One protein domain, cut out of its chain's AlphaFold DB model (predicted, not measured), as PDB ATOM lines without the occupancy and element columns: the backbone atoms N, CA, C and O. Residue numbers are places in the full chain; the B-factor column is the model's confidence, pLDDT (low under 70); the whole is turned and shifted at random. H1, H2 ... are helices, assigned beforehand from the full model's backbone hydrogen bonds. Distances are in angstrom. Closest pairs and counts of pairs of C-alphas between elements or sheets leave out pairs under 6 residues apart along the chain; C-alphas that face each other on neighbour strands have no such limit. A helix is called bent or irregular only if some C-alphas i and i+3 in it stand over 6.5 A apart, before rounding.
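This is residues 2 to 64 of the 124 residues of the protein "Hypothetical protein" of Pyrodinium bahamense (UniProt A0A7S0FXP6). The longest helix, H3, and H2 form an open V, with residues 51 to 64 sticking out; short H1 lies near the corner, and residues 9 to 27 loop from it past H2. The printed part has 63 residues, three named helices in the order H1, H2, H3 and no named strand: all helix. It is loose, radius of gyration of the C-alphas 14.7 A, and flat, spanning 39 by 33 by 15 A.

H3, residues 43 to 63, and H2, residues 28 to 41, touch only at the corner; the closest C-alphas, of Ala 46 and Ser 39, are 4.7 A apart. They run opposite ways at a steep tilt of 55 degrees. H1, residues 3 to 8, is close to H2 but not clearly touching, with the C-alphas of Gly 8 and Gly 41 closest at 6.2 A. H1 and H3 are apart. Every O i to N i+4 pair is within hydrogen-bond range in H3, 8 of 10 in H2 and 0 of 2 in H1, where 2 of 3 O i to N i+3 pairs are.

H3 is 30.2 A long from first to last C-alpha; C-alpha 43 is at (356.592, 360.821, 511.028), and C-alpha 63 is at (377.054, 382.673, 514.854). H2, 20.4 A, is only just irregular: C-alphas 29 and 32 are 6.8 A apart.

The farthest C-alphas, of Glu 4 and His 64, are 41.8 A apart. The printed part has no cut; the H1 to H2 link is long. Residue 2 has pLDDT under 70.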
ATOM      1  N   ASN A   2     362.402 353.372 502.794       64.12
ATOM      2  CA  ASN A   2     361.112 352.755 503.127       64.12
ATOM      3  C   ASN A   2     360.088 353.143 502.040       64.12
ATOM      4  O   ASN A   2     359.321 354.094 502.222       64.12
ATOM      5  N   PRO A   3     360.133 352.526 500.844       71.12
ATOM      6  CA  PRO A   3     359.264 352.889 499.721       71.12
ATOM      7  C   PRO A   3     357.767 352.701 500.014       71.12
ATOM      8  O   PRO A   3     356.932 353.297 499.342       71.12
ATOM      9  N   GLU A   4     357.414 351.898 501.013       78.56
ATOM     10  CA  GLU A   4     356.053 351.688 501.502       78.56
ATOM     11  C   GLU A   4     355.422 352.952 502.104       78.56
ATOM     12  O   GLU A   4     354.225 353.180 501.917       78.56
ATOM     13  N   ASP A   5     356.223 353.817 502.732       70.56
ATOM     14  CA  ASP A   5     355.741 355.043 503.378       70.56
ATOM     15  C   ASP A   5     355.362 356.125 502.340       70.56
ATOM     16  O   ASP A   5     354.587 357.045 502.613       70.56
ATOM     17  N   TRP A   6     355.866 356.000 501.107       74.88
ATOM     18  CA  TRP A   6     355.658 356.956 500.016       74.88
ATOM     19  C   TRP A   6     354.196 357.061 499.567       74.88
ATOM     20  O   TRP A   6     353.711 358.149 499.234       74.88
ATOM     21  N   TRP A   7     353.471 355.942 499.589       73.88
ATOM     22  CA  TRP A   7     352.098 355.874 499.089       73.88
ATOM     23  C   TRP A   7     351.130 356.755 499.884       73.88
ATOM     24  O   TRP A   7     350.171 357.271 499.316       73.88
ATOM     25  N   GLY A   8     351.406 357.007 501.168       74.25
ATOM     26  CA  GLY A   8     350.576 357.869 502.018       74.25
ATOM     27  C   GLY A   8     350.675 359.369 501.706       74.25
ATOM     28  O   GLY A   8     349.840 360.151 502.181       74.25
ATOM     29  N   VAL A   9     351.682 359.784 500.926       80.94
ATOM     30  CA  VAL A   9     352.024 361.203 500.711       80.94
ATOM     31  C   VAL A   9     352.062 361.597 499.241       80.94
ATOM     32  O   VAL A   9     351.797 362.758 498.936       80.94
ATOM     33  N   HIS A  10     352.307 360.652 498.330       83.25
ATOM     34  CA  HIS A  10     352.393 360.891 496.886       83.25
ATOM     35  C   HIS A  10     351.266 361.789 496.342       83.25
ATOM     36  O   HIS A  10     351.535 362.777 495.657       83.25
ATOM     37  N   ASP A  11     350.013 361.497 496.699       84.44
ATOM     38  CA  ASP A  11     348.848 362.226 496.178       84.44
ATOM     39  C   ASP A  11     348.643 363.604 496.827       84.44
ATOM     40  O   ASP A  11     347.891 364.429 496.309       84.44
ATOM     41  N   LYS A  12     349.324 363.871 497.947       83.56
ATOM     42  CA  LYS A  12     349.262 365.140 498.688       83.56
ATOM     43  C   LYS A  12     350.372 366.109 498.291       83.56
ATOM     44  O   LYS A  12     350.318 367.278 498.671       83.56
ATOM     45  N   LEU A  13     351.386 365.644 497.557       86.88
ATOM     46  CA  LEU A  13     352.498 366.493 497.155       86.88
ATOM     47  C   LEU A  13     352.075 367.465 496.048       86.88
ATOM     48  O   LEU A  13     351.439 367.065 495.065       86.88
ATOM     49  N   PRO A  14     352.459 368.745 496.163       86.50
ATOM     50  CA  PRO A  14     352.182 369.702 495.113       86.50
ATOM     51  C   PRO A  14     352.969 369.338 493.849       86.50
ATOM     52  O   PRO A  14     354.163 369.037 493.891       86.50
ATOM     53  N   ARG A  15     352.302 369.394 492.695       86.12
ATOM     54  CA  ARG A  15     352.928 369.127 491.395       86.12
ATOM     55  C   ARG A  15     353.469 370.426 490.807       86.12
ATOM     56  O   ARG A  15     352.694 371.242 490.310       86.12
ATOM     57  N   ASN A  16     354.789 370.596 490.841       86.38
ATOM     58  CA  ASN A  16     355.449 371.697 490.147       86.38
ATOM     59  C   ASN A  16     355.482 371.415 488.636       86.38
ATOM     60  O   ASN A  16     355.850 370.317 488.213       86.38
ATOM     61  N   LYS A  17     355.085 372.391 487.821       84.12
ATOM     62  CA  LYS A  17     355.128 372.298 486.355       84.12
ATOM     63  C   LYS A  17     356.215 373.231 485.839       84.12
ATOM     64  O   LYS A  17     356.399 374.313 486.385       84.12
ATOM     65  N   ALA A  18     356.916 372.817 484.787       86.38
ATOM     66  CA  ALA A  18     357.890 373.683 484.135       86.38
ATOM     67  C   ALA A  18     357.191 374.936 483.583       86.38
ATOM     68  O   ALA A  18     356.110 374.840 482.997       86.38
ATOM     69  N   GLY A  19     357.819 376.089 483.789       85.50
ATOM     70  CA  GLY A  19     357.372 377.384 483.286       85.50
ATOM     71  C   GLY A  19     358.570 378.142 482.735       85.50
ATOM     72  O   GLY A  19     359.309 377.607 481.916       85.50
ATOM     73  N   GLU A  20     358.799 379.356 483.235       90.19
ATOM     74  CA  GLU A  20     360.038 380.106 482.982       90.19
ATOM     75  C   GLU A  20     361.285 379.333 483.450       90.19
ATOM     76  O   GLU A  20     362.319 379.347 482.785       90.19
ATOM     77  N   TRP A  21     361.160 378.592 484.556       87.88
ATOM     78  CA  TRP A  21     362.213 377.741 485.105       87.88
ATOM     79  C   TRP A  21     361.881 376.248 484.941       87.88
ATOM     80  O   TRP A  21     360.700 375.870 484.919       87.88
ATOM     81  N   PRO A  22     362.904 375.372 484.865       89.75
ATOM     82  CA  PRO A  22     362.709 373.927 484.875       89.75
ATOM     83  C   PRO A  22     361.928 373.447 486.106       89.75
ATOM     84  O   PRO A  22     362.084 373.986 487.197       89.75
ATOM     85  N   ALA A  23     361.152 372.368 485.964       86.50
ATOM     86  CA  ALA A  23     360.280 371.859 487.033       86.50
ATOM     87  C   ALA A  23     361.015 371.415 488.317       86.50
ATOM     88  O   ALA A  23     360.386 371.305 489.370       86.50
ATOM     89  N   TYR A  24     362.329 371.165 488.258       85.69
ATOM     90  CA  TYR A  24     363.132 370.858 489.448       85.69
ATOM     91  C   TYR A  24     363.414 372.098 490.312       85.69
ATOM     92  O   TYR A  24     363.783 371.959 491.475       85.69
ATOM     93  N   VAL A  25     363.240 373.307 489.764       87.94
ATOM     94  CA  VAL A  25     363.368 374.560 490.507       87.94
ATOM     95  C   VAL A  25     362.050 374.811 491.231       87.94
ATOM     96  O   VAL A  25     361.050 375.222 490.636       87.94
ATOM     97  N   THR A  26     362.027 374.516 492.527       81.31
ATOM     98  CA  THR A  26     360.859 374.741 493.376       81.31
ATOM     99  C   THR A  26     360.731 376.220 493.724       81.31
ATOM    100  O   THR A  26     361.642 376.841 494.266       81.31
ATOM    101  N   GLN A  27     359.569 376.797 493.424       81.81
ATOM    102  CA  GLN A  27     359.232 378.150 493.865       81.81
ATOM    103  C   GLN A  27     358.710 378.132 495.308       81.81
ATOM    104  O   GLN A  27     358.247 377.098 495.801       81.81
ATOM    105  N   ALA A  28     358.726 379.290 495.974       80.06
ATOM    106  CA  ALA A  28     358.246 379.434 497.353       80.06
ATOM    107  C   ALA A  28     356.797 378.936 497.538       80.06
ATOM    108  O   ALA A  28     356.466 378.346 498.565       80.06
ATOM    109  N   THR A  29     355.965 379.087 496.504       83.44
ATOM    110  CA  THR A  29     354.576 378.604 496.439       83.44
ATOM    111  C   THR A  29     354.440 377.085 496.571       83.44
ATOM    112  O   THR A  29     353.407 376.608 497.032       83.44
ATOM    113  N   TYR A  30     355.473 376.318 496.210       84.62
ATOM    114  CA  TYR A  30     355.479 374.854 496.277       84.62
ATOM    115  C   TYR A  30     356.266 374.311 497.473       84.62
ATOM    116  O   TYR A  30     355.992 373.200 497.924       84.62
ATOM    117  N   GLY A  31     357.221 375.085 497.999       84.88
ATOM    118  CA  GLY A  31     358.099 374.658 499.090       84.88
ATOM    119  C   GLY A  31     357.349 374.379 500.392       84.88
ATOM    120  O   GLY A  31     357.437 373.275 500.926       84.88
ATOM    121  N   LEU A  32     356.570 375.351 500.880       86.69
ATOM    122  CA  LEU A  32     355.855 375.204 502.153       86.69
ATOM    123  C   LEU A  32     354.792 374.084 502.117       86.69
ATOM    124  O   LEU A  32     354.805 373.246 503.020       86.69
ATOM    125  N   PRO A  33     353.919 373.977 501.090       88.31
ATOM    126  CA  PRO A  33     352.944 372.886 501.030       88.31
ATOM    127  C   PRO A  33     353.591 371.500 500.930       88.31
ATOM    128  O   PRO A  33     353.109 370.553 501.549       88.31
ATOM    129  N   MET A  34     354.701 371.377 500.192       89.25
ATOM    130  CA  MET A  34     355.466 370.130 500.109       89.25
ATOM    131  C   MET A  34     356.022 369.730 501.479       89.25
ATOM    132  O   MET A  34     355.832 368.588 501.894       89.25
ATOM    133  N   TYR A  35     356.628 370.672 502.209       87.50
ATOM    134  CA  TYR A  35     357.116 370.430 503.566       87.50
ATOM    135  C   TYR A  35     355.994 369.954 504.499       87.50
ATOM    136  O   TYR A  35     356.145 368.936 505.170       87.50
ATOM    137  N   MET A  36     354.836 370.622 504.500       87.69
ATOM    138  CA  MET A  36     353.710 370.227 505.356       87.69
ATOM    139  C   MET A  36     353.168 368.829 505.017       87.69
ATOM    140  O   MET A  36     352.850 368.052 505.922       87.69
ATOM    141  N   ALA A  37     353.076 368.482 503.730       87.44
ATOM    142  CA  ALA A  37     352.636 367.158 503.291       87.44
ATOM    143  C   ALA A  37     353.615 366.055 503.731       87.44
ATOM    144  O   ALA A  37     353.186 365.013 504.227       87.44
ATOM    145  N   LEU A  38     354.923 366.303 503.612       87.31
ATOM    146  CA  LEU A  38     355.965 365.368 504.037       87.31
ATOM    147  C   LEU A  38     356.000 365.200 505.560       87.31
ATOM    148  O   LEU A  38     355.958 364.072 506.042       87.31
ATOM    149  N   SER A  39     356.005 366.296 506.321       86.69
ATOM    150  CA  SER A  39     356.083 366.248 507.787       86.69
ATOM    151  C   SER A  39     354.852 365.605 508.431       86.69
ATOM    152  O   SER A  39     354.976 364.929 509.447       86.69
ATOM    153  N   SER A  40     353.664 365.775 507.842       85.00
ATOM    154  CA  SER A  40     352.434 365.149 508.353       85.00
ATOM    155  C   SER A  40     352.273 363.689 507.932       85.00
ATOM    156  O   SER A  40     351.686 362.898 508.668       85.00
ATOM    157  N   GLY A  41     352.761 363.327 506.744       84.38
ATOM    158  CA  GLY A  41     352.596 361.990 506.187       84.38
ATOM    159  C   GLY A  41     353.717 361.011 506.530       84.38
ATOM    160  O   GLY A  41     353.489 359.807 506.478       84.38
ATOM    161  N   LEU A  42     354.903 361.508 506.900       87.38
ATOM    162  CA  LEU A  42     356.094 360.705 507.191       87.38
ATOM    163  C   LEU A  42     356.667 361.063 508.573       87.38
ATOM    164  O   LEU A  42     357.642 361.816 508.659       87.38
ATOM    165  N   PRO A  43     356.128 360.505 509.673       84.88
ATOM    166  CA  PRO A  43     356.592 360.821 511.028       84.88
ATOM    167  C   PRO A  43     358.095 360.584 511.241       84.88
ATOM    168  O   PRO A  43     358.758 361.359 511.925       84.88
ATOM    169  N   ALA A  44     358.661 359.548 510.612       85.81
ATOM    170  CA  ALA A  44     360.094 359.262 510.683       85.81
ATOM    171  C   ALA A  44     360.949 360.348 510.008       85.81
ATOM    172  O   ALA A  44     362.029 360.683 510.497       85.81
ATOM    173  N   LEU A  45     360.469 360.918 508.896       84.56
ATOM    174  CA  LEU A  45     361.121 362.056 508.254       84.56
ATOM    175  C   LEU A  45     360.993 363.299 509.135       84.56
ATOM    176  O   LEU A  45     361.994 363.970 509.359       84.56
ATOM    177  N   ALA A  46     359.807 363.561 509.690       85.75
ATOM    178  CA  ALA A  46     359.581 364.686 510.593       85.75
ATOM    179  C   ALA A  46     360.522 364.651 511.811       85.75
ATOM    180  O   ALA A  46     361.126 365.668 512.143       85.75
ATOM    181  N   ALA A  47     360.722 363.477 512.420       85.62
ATOM    182  CA  ALA A  47     361.666 363.302 513.524       85.62
ATOM    183  C   ALA A  47     363.107 363.672 513.117       85.62
ATOM    184  O   ALA A  47     363.757 364.467 513.793       85.62
ATOM    185  N   LYS A  48     363.578 363.174 511.965       85.62
ATOM    186  CA  LYS A  48     364.914 363.501 511.432       85.62
ATOM    187  C   LYS A  48     365.066 364.975 511.058       85.62
ATOM    188  O   LYS A  48     366.135 365.553 511.233       85.62
ATOM    189  N   MET A  49     364.012 365.594 510.528       85.56
ATOM    190  CA  MET A  49     364.017 367.027 510.238       85.56
ATOM    191  C   MET A  49     364.106 367.851 511.522       85.56
ATOM    192  O   MET A  49     364.869 368.809 511.556       85.56
ATOM    193  N   GLY A  50     363.433 367.428 512.597       84.75
ATOM    194  CA  GLY A  50     363.577 368.045 513.917       84.75
ATOM    195  C   GLY A  50     365.019 368.016 514.442       84.75
ATOM    196  O   GLY A  50     365.505 369.013 514.975       84.75
ATOM    197  N   GLU A  51     365.750 366.916 514.227       84.94
ATOM    198  CA  GLU A  51     367.185 366.845 514.549       84.94
ATOM    199  C   GLU A  51     368.000 367.853 513.721       84.94
ATOM    200  O   GLU A  51     368.838 368.578 514.262       84.94
ATOM    201  N   ALA A  52     367.737 367.960 512.417       84.81
ATOM    202  CA  ALA A  52     368.412 368.928 511.551       84.81
ATOM    203  C   ALA A  52     368.103 370.388 511.938       84.81
ATOM    204  O   ALA A  52     369.004 371.233 511.949       84.81
ATOM    205  N   ASP A  53     366.861 370.680 512.318       83.81
ATOM    206  CA  ASP A  53     366.443 371.999 512.796       83.81
ATOM    207  C   ASP A  53     367.144 372.369 514.109       83.81
ATOM    208  O   ASP A  53     367.567 373.515 514.280       83.81
ATOM    209  N   SER A  54     367.384 371.396 514.997       84.69
ATOM    210  CA  SER A  54     368.158 371.624 516.225       84.69
ATOM    211  C   SER A  54     369.600 372.067 515.931       84.69
ATOM    212  O   SER A  54     370.136 372.959 516.593       84.69
ATOM    213  N   ILE A  55     370.216 371.519 514.875       88.81
ATOM    214  CA  ILE A  55     371.552 371.927 514.420       88.81
ATOM    215  C   ILE A  55     371.512 373.355 513.884       88.81
ATOM    216  O   ILE A  55     372.420 374.135 514.170       88.81
ATOM    217  N   LYS A  56     370.478 373.710 513.113       86.75
ATOM    218  CA  LYS A  56     370.308 375.075 512.606       86.75
ATOM    219  C   LYS A  56     370.175 376.074 513.754       86.75
ATOM    220  O   LYS A  56     370.889 377.072 513.745       86.75
ATOM    221  N   ALA A  57     369.329 375.784 514.742       85.25
ATOM    222  CA  ALA A  57     369.163 376.625 515.924       85.25
ATOM    223  C   ALA A  57     370.496 376.811 516.665       85.25
ATOM    224  O   ALA A  57     370.905 377.941 516.922       85.25
ATOM    225  N   ARG A  58     371.234 375.721 516.919       85.56
ATOM    226  CA  ARG A  58     372.561 375.792 517.548       85.56
ATOM    227  C   ARG A  58     373.538 376.660 516.754       85.56
ATOM    228  O   ARG A  58     374.184 377.528 517.327       85.56
ATOM    229  N   LYS A  59     373.619 376.470 515.433       88.75
ATOM    230  CA  LYS A  59     374.495 377.279 514.573       88.75
ATOM    231  C   LYS A  59     374.119 378.757 514.587       88.75
ATOM    232  O   LYS A  59     375.009 379.598 514.529       88.75
ATOM    233  N   GLN A  60     372.828 379.081 514.649       87.00
ATOM    234  CA  GLN A  60     372.378 380.470 514.748       87.00
ATOM    235  C   GLN A  60     372.836 381.112 516.058       87.00
ATOM    236  O   GLN A  60     373.359 382.222 516.002       87.00
ATOM    237  N   TRP A  61     372.733 380.397 517.181       83.62
ATOM    238  CA  TRP A  61     373.255 380.844 518.476       83.62
ATOM    239  C   TRP A  61     374.774 381.025 518.478       83.62
ATOM    240  O   TRP A  61     375.273 382.027 518.976       83.62
ATOM    241  N   GLU A  62     375.517 380.086 517.889       86.50
ATOM    242  CA  GLU A  62     376.981 380.172 517.792       86.50
ATOM    243  C   GLU A  62     377.445 381.325 516.885       86.50
ATOM    244  O   GLU A  62     378.494 381.915 517.128       86.50
ATOM    245  N   SER A  63     376.677 381.645 515.838       89.50
ATOM    246  CA  SER A  63     377.054 382.673 514.854       89.50
ATOM    247  C   SER A  63     376.682 384.093 515.280       89.50
ATOM    248  O   SER A  63     377.261 385.037 514.754       89.50
ATOM    249  N   HIS A  64     375.731 384.251 516.204       86.94
ATOM    250  CA  HIS A  64     375.263 385.556 516.680       86.94
ATOM    251  C   HIS A  64     375.348 385.594 518.211       86.94
ATOM    252  O   HIS A  64     374.337 385.381 518.887       86.94
TER     253      HIS A  64